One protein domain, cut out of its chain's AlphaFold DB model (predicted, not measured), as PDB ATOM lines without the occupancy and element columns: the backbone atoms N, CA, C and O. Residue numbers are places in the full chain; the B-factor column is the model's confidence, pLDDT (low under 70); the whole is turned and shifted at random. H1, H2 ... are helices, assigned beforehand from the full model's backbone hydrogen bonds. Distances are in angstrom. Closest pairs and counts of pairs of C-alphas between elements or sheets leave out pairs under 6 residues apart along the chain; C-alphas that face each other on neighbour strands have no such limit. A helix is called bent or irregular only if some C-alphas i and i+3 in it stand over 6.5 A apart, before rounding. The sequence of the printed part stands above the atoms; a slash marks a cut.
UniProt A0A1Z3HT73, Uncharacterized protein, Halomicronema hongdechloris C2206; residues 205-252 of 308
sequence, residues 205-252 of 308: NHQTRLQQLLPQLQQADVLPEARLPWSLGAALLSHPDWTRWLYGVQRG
ATOM      1  N   ASN A 205      10.659   6.663 -10.038       85.25
ATOM      2  CA  ASN A 205       9.889   5.451  -9.772       85.25
ATOM      3  C   ASN A 205       8.518   5.486 -10.471       85.25
ATOM      4  O   ASN A 205       8.148   4.516 -11.131       85.25
ATOM      5  N   HIS A 206       7.798   6.615 -10.411       84.75
ATOM      6  CA  HIS A 206       6.543   6.806 -11.151       84.75
ATOM      7  C   HIS A 206       6.744   6.612 -12.661       84.75
ATOM      8  O   HIS A 206       5.994   5.866 -13.289       84.75
ATOM      9  N   GLN A 207       7.807   7.189 -13.229       84.75
ATOM     10  CA  GLN A 207       8.152   7.004 -14.642       84.75
ATOM     11  C   GLN A 207       8.447   5.534 -14.982       84.75
ATOM     12  O   GLN A 207       7.915   5.010 -15.959       84.75
ATOM     13  N   THR A 208       9.252   4.849 -14.166       85.94
ATOM     14  CA  THR A 208       9.582   3.426 -14.372       85.94
ATOM     15  C   THR A 208       8.324   2.556 -14.322       85.94
ATOM     16  O   THR A 208       8.125   1.681 -15.165       85.94
ATOM     17  N   ARG A 209       7.425   2.827 -13.369       86.38
ATOM     18  CA  ARG A 209       6.138   2.134 -13.238       86.38
ATOM     19  C   ARG A 209       5.245   2.371 -14.461       86.38
ATOM     20  O   ARG A 209       4.661   1.419 -14.971       86.38
ATOM     21  N   LEU A 210       5.174   3.607 -14.965       85.69
ATOM     22  CA  LEU A 210       4.433   3.933 -16.192       85.69
ATOM     23  C   LEU A 210       4.992   3.201 -17.407       85.69
ATOM     24  O   LEU A 210       4.217   2.666 -18.188       85.69
ATOM     25  N   GLN A 211       6.318   3.117 -17.547       85.69
ATOM     26  CA  GLN A 211       6.953   2.363 -18.633       85.69
ATOM     27  C   GLN A 211       6.573   0.880 -18.607       85.69
ATOM     28  O   GLN A 211       6.309   0.295 -19.655       85.69
ATOM     29  N   GLN A 212       6.490   0.280 -17.417       88.38
ATOM     30  CA  GLN A 212       6.065  -1.113 -17.251       88.38
ATOM     31  C   GLN A 212       4.583  -1.322 -17.592       88.38
ATOM     32  O   GLN A 212       4.217  -2.363 -18.137       88.38
ATOM     33  N   LEU A 213       3.730  -0.344 -17.275       86.69
ATOM     34  CA  LEU A 213       2.291  -0.399 -17.546       86.69
ATOM     35  C   LEU A 213       1.928   0.067 -18.963       86.69
ATOM     36  O   LEU A 213       0.821  -0.204 -19.416       86.69
ATOM     37  N   LEU A 214       2.851   0.704 -19.686       85.62
ATOM     38  CA  LEU A 214       2.611   1.297 -21.000       85.62
ATOM     39  C   LEU A 214       1.931   0.349 -22.004       85.62
ATOM     40  O   LEU A 214       0.940   0.770 -22.597       85.62
ATOM     41  N   PRO A 215       2.357  -0.924 -22.167       84.25
ATOM     42  CA  PRO A 215       1.702  -1.834 -23.110       84.25
ATOM     43  C   PRO A 215       0.235  -2.112 -22.758       84.25
ATOM     44  O   PRO A 215      -0.561  -2.422 -23.637       84.25
ATOM     45  N   GLN A 216      -0.123  -2.012 -21.474       81.25
ATOM     46  CA  GLN A 216      -1.493  -2.191 -20.990       81.25
ATOM     47  C   GLN A 216      -2.308  -0.906 -21.149       81.25
ATOM     48  O   GLN A 216      -3.485  -0.974 -21.474       81.25
ATOM     49  N   LEU A 217      -1.688   0.263 -20.956       78.81
ATOM     50  CA  LEU A 217      -2.340   1.569 -21.125       78.81
ATOM     51  C   LEU A 217      -2.608   1.908 -22.593       78.81
ATOM     52  O   LEU A 217      -3.541   2.647 -22.881       78.81
ATOM     53  N   GLN A 218      -1.805   1.364 -23.510       78.00
ATOM     54  CA  GLN A 218      -2.025   1.449 -24.955       78.00
ATOM     55  C   GLN A 218      -3.229   0.627 -25.428       78.00
ATOM     56  O   GLN A 218      -3.686   0.817 -26.554       78.00
ATOM     57  N   GLN A 219      -3.744  -0.292 -24.603       73.62
ATOM     58  CA  GLN A 219      -4.974  -1.007 -24.919       73.62
ATOM     59  C   GLN A 219      -6.148  -0.053 -24.715       73.62
ATOM     60  O   GLN A 219      -6.520   0.293 -23.597       73.62
ATOM     61  N   ALA A 220      -6.675   0.385 -25.848       57.69
ATOM     62  CA  ALA A 220      -7.600   1.496 -26.006       57.69
ATOM     63  C   ALA A 220      -8.919   1.314 -25.210       57.69
ATOM     64  O   ALA A 220      -9.436   2.257 -24.608       57.69
ATOM     65  N   ASP A 221      -9.382   0.067 -25.085       61.03
ATOM     66  CA  ASP A 221     -10.672  -0.283 -24.475       61.03
ATOM     67  C   ASP A 221     -10.701  -0.251 -22.938       61.03
ATOM     68  O   ASP A 221     -11.739  -0.526 -22.340       61.03
ATOM     69  N   VAL A 222      -9.590   0.060 -22.261       58.09
ATOM     70  CA  VAL A 222      -9.547   0.033 -20.792       58.09
ATOM     71  C   VAL A 222      -9.392   1.441 -20.223       58.09
ATOM     72  O   VAL A 222      -8.435   2.160 -20.521       58.09
ATOM     73  N   LEU A 223     -10.335   1.840 -19.363       64.00
ATOM     74  CA  LEU A 223     -10.240   3.088 -18.603       64.00
ATOM     75  C   LEU A 223      -8.928   3.109 -17.794       64.00
ATOM     76  O   LEU A 223      -8.580   2.090 -17.189       64.00
ATOM     77  N   PRO A 224      -8.194   4.242 -17.733       65.75
ATOM     78  CA  PRO A 224      -6.921   4.317 -17.010       65.75
ATOM     79  C   PRO A 224      -7.090   3.906 -15.541       65.75
ATOM     80  O   PRO A 224      -6.228   3.243 -14.968       65.75
ATOM     81  N   GLU A 225      -8.254   4.231 -14.983       71.81
ATOM     82  CA  GLU A 225      -8.715   3.914 -13.633       71.81
ATOM     83  C   GLU A 225      -8.679   2.412 -13.312       71.81
ATOM     84  O   GLU A 225      -8.396   2.027 -12.183       71.81
ATOM     85  N   ALA A 226      -8.899   1.546 -14.305       69.56
ATOM     86  CA  ALA A 226      -8.917   0.097 -14.115       69.56
ATOM     87  C   ALA A 226      -7.512  -0.539 -14.085       69.56
ATOM     88  O   ALA A 226      -7.378  -1.738 -13.830       69.56
ATOM     89  N   ARG A 227      -6.453   0.222 -14.400       77.25
ATOM     90  CA  ARG A 227      -5.079  -0.305 -14.556       77.25
ATOM     91  C   ARG A 227      -4.023   0.469 -13.781       77.25
ATOM     92  O   ARG A 227      -2.976  -0.096 -13.462       77.25
ATOM     93  N   LEU A 228      -4.259   1.744 -13.496       83.94
ATOM     94  CA  LEU A 228      -3.326   2.594 -12.768       83.94
ATOM     95  C   LEU A 228      -3.686   2.623 -11.281       83.94
ATOM     96  O   LEU A 228      -4.846   2.833 -10.951       83.94
ATOM     97  N   PRO A 229      -2.720   2.490 -10.360       87.12
ATOM     98  CA  PRO A 229      -2.971   2.803  -8.958       87.12
ATOM     99  C   PRO A 229      -3.219   4.308  -8.790       87.12
ATOM    100  O   PRO A 229      -2.594   5.120  -9.483       87.12
ATOM    101  N   TRP A 230      -4.061   4.684  -7.821       87.56
ATOM    102  CA  TRP A 230      -4.395   6.090  -7.555       87.56
ATOM    103  C   TRP A 230      -3.172   6.985  -7.384       87.56
ATOM    104  O   TRP A 230      -3.138   8.067  -7.945       87.56
ATOM    105  N   SER A 231      -2.147   6.543  -6.652       87.25
ATOM    106  CA  SER A 231      -0.944   7.356  -6.411       87.25
ATOM    107  C   SER A 231      -0.269   7.811  -7.706       87.25
ATOM    108  O   SER A 231       0.184   8.948  -7.811       87.25
ATOM    109  N   LEU A 232      -0.252   6.938  -8.715       87.31
ATOM    110  CA  LEU A 232       0.286   7.254 -10.031       87.31
ATOM    111  C   LEU A 232      -0.673   8.140 -10.830       87.31
ATOM    112  O   LEU A 232      -0.238   9.073 -11.496       87.31
ATOM    113  N   GLY A 233      -1.974   7.869 -10.730       89.75
ATOM    114  CA  GLY A 233      -3.024   8.694 -11.317       89.75
ATOM    115  C   GLY A 233      -3.032  10.134 -10.833       89.75
ATOM    116  O   GLY A 233      -3.045  11.065 -11.631       89.75
ATOM    117  N   ALA A 234      -2.952  10.306  -9.520       90.12
ATOM    118  CA  ALA A 234      -2.848  11.580  -8.837       90.12
ATOM    119  C   ALA A 234      -1.629  12.373  -9.326       90.12
ATOM    120  O   ALA A 234      -1.762  13.545  -9.682       90.12
ATOM    121  N   ALA A 235      -0.461  11.723  -9.414       89.88
ATOM    122  CA  ALA A 235       0.755  12.336  -9.944       89.88
ATOM    123  C   ALA A 235       0.592  12.763 -11.413       89.88
ATOM    124  O   ALA A 235       0.970  13.876 -11.764       89.88
ATOM    125  N   LEU A 236      -0.018  11.924 -12.259       90.75
ATOM    126  CA  LEU A 236      -0.294  12.263 -13.658       90.75
ATOM    127  C   LEU A 236      -1.223  13.473 -13.781       90.75
ATOM    128  O   LEU A 236      -0.865  14.442 -14.443       90.75
ATOM    129  N   LEU A 237      -2.382  13.434 -13.120       91.44
ATOM    130  CA  LEU A 237      -3.408  14.480 -13.195       91.44
ATOM    131  C   LEU A 237      -2.921  15.834 -12.664       91.44
ATOM    132  O   LEU A 237      -3.404  16.876 -13.105       91.44
ATOM    133  N   SER A 238      -1.942  15.816 -11.760       91.31
ATOM    134  CA  SER A 238      -1.297  17.020 -11.228       91.31
ATOM    135  C   SER A 238      -0.230  17.612 -12.162       91.31
ATOM    136  O   SER A 238       0.287  18.692 -11.899       91.31
ATOM    137  N   HIS A 239       0.119  16.919 -13.252       90.62
ATOM    138  CA  HIS A 239       1.138  17.342 -14.213       90.62
ATOM    139  C   HIS A 239       0.562  17.351 -15.644       90.62
ATOM    140  O   HIS A 239       0.481  16.298 -16.290       90.62
ATOM    141  N   PRO A 240       0.201  18.529 -16.193       90.88
ATOM    142  CA  PRO A 240      -0.480  18.634 -17.486       90.88
ATOM    143  C   PRO A 240       0.263  17.968 -18.649       90.88
ATOM    144  O   PRO A 240      -0.355  17.294 -19.473       90.88
ATOM    145  N   ASP A 241       1.592  18.092 -18.701       91.56
ATOM    146  CA  ASP A 241       2.406  17.504 -19.774       91.56
ATOM    147  C   ASP A 241       2.329  15.975 -19.782       91.56
ATOM    148  O   ASP A 241       2.263  15.347 -20.838       91.56
ATOM    149  N   TRP A 242       2.275  15.374 -18.596       90.00
ATOM    150  CA  TRP A 242       2.157  13.933 -18.427       90.00
ATOM    151  C   TRP A 242       0.747  13.430 -18.719       90.00
ATOM    152  O   TRP A 242       0.593  12.386 -19.356       90.00
ATOM    153  N   THR A 243      -0.276  14.192 -18.327       91.00
ATOM    154  CA  THR A 243      -1.671  13.889 -18.678       91.00
ATOM    155  C   THR A 243      -1.866  13.922 -20.199       91.00
ATOM    156  O   THR A 243      -2.387  12.968 -20.781       91.00
ATOM    157  N   ARG A 244      -1.366  14.964 -20.877       92.06
ATOM    158  CA  ARG A 244      -1.428  15.083 -22.346       92.06
ATOM    159  C   ARG A 244      -0.590  14.030 -23.062       92.06
ATOM    160  O   ARG A 244      -1.020  13.516 -24.092       92.06
ATOM    161  N   TRP A 245       0.578  13.683 -22.522       91.44
ATOM    162  CA  TRP A 245       1.393  12.585 -23.043       91.44
ATOM    163  C   TRP A 245       0.624  11.259 -23.007       91.44
ATOM    164  O   TRP A 245       0.543  10.584 -24.034       91.44
ATOM    165  N   LEU A 246       0.013  10.913 -21.866       88.31
ATOM    166  CA  LEU A 246      -0.761   9.677 -21.728       88.31
ATOM    167  C   LEU A 246      -1.944   9.661 -22.702       88.31
ATOM    168  O   LEU A 246      -2.157   8.667 -23.392       88.31
ATOM    169  N   TYR A 247      -2.650  10.786 -22.818       88.75
ATOM    170  CA  TYR A 247      -3.723  10.950 -23.793       88.75
ATOM    171  C   TYR A 247      -3.243  10.710 -25.237       88.75
ATOM    172  O   TYR A 247      -3.876   9.969 -25.987       88.75
ATOM    173  N   GLY A 248      -2.089  11.261 -25.626       89.56
ATOM    174  CA  GLY A 248      -1.489  11.013 -26.940       89.56
ATOM    175  C   GLY A 248      -1.164   9.533 -27.167       89.56
ATOM    176  O   GLY A 248      -1.538   8.967 -28.196       89.56
ATOM    177  N   VAL A 249      -0.533   8.882 -26.184       87.12
ATOM    178  CA  VAL A 249      -0.219   7.444 -26.218       87.12
ATOM    179  C   VAL A 249      -1.474   6.597 -26.437       87.12
ATOM    180  O   VAL A 249      -1.463   5.688 -27.267       87.12
ATOM    181  N   GLN A 250      -2.567   6.901 -25.736       84.75
ATOM    182  CA  GLN A 250      -3.832   6.162 -25.837       84.75
ATOM    183  C   GLN A 250      -4.531   6.341 -27.188       84.75
ATOM    184  O   GLN A 250      -5.337   5.508 -27.593       84.75
ATOM    185  N   ARG A 251      -4.168   7.389 -27.931       83.88
ATOM    186  CA  ARG A 251      -4.611   7.623 -29.309       83.88
ATOM    187  C   ARG A 251      -3.670   7.033 -30.360       83.88
ATOM    188  O   ARG A 251      -3.781   7.377 -31.536       83.88
ATOM    189  N   GLY A 252      -2.728   6.183 -29.951       84.94
ATOM    190  CA  GLY A 252      -1.735   5.583 -30.840       84.94
ATOM    191  C   GLY A 252      -0.662   6.564 -31.318       84.94
ATOM    192  O   GLY A 252       0.056   6.268 -32.271       84.94
TER     193      GLY A 252
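This is residues 205 to 252 of the 308 residues of an uncharacterized protein of Halomicronema hongdechloris C2206 (UniProt A0A1Z3HT73). Two helices, H1 and H3, run the same way as the arms of a loose U, and H2 crosses the end where both begin. A long loop, residues 218 to 229, folds back from the end of H1 to H2. The 48 printed residues hold three named helices, H1, H2 and H3 in chain order, and no named strand: all helix. The whole is compact, radius of gyration of the C-alphas 9.8 A, spanning 23 by 18 by 17 A.

H1, residues 205 to 217, is irregular, C-alphas 212 and 215 being 7.3 A apart. It is close to but not clearly touching H3, residues 240 to 250, at a shallow tilt of 27 degrees; their closest C-alphas, Leu 217 and Gln 250, are 6.7 A apart. H2, residues 230 to 237, is about perpendicular to H1, 89 degrees, and close but not clearly touching, closest C-alphas His 206 and Leu 232, 6.4 A. H2 and H3 touch only at the corner, and only just, with 3 pairs of C-alphas within 8 A, the closest Leu 236 and Thr 243, 5.5 A. Every O i to N i+4 pair is within hydrogen-bond range in H2 and H3, and 7 of 9 in H1.

H1 is 17.1 A long from C-alpha 205 at (9.889, 5.451, -9.772), H2 10.2 A, and H3 15.4 A, ending at C-alpha 250 at (-3.832, 6.162, -25.837).

The C-alphas farthest apart, Asn 205 and Asp 221, are 25.9 A apart. The printed part has no cut. The link H1 to H2 is long, H2 to H3 tight. Residues 220 to 224 and 226 have pLDDT under 70.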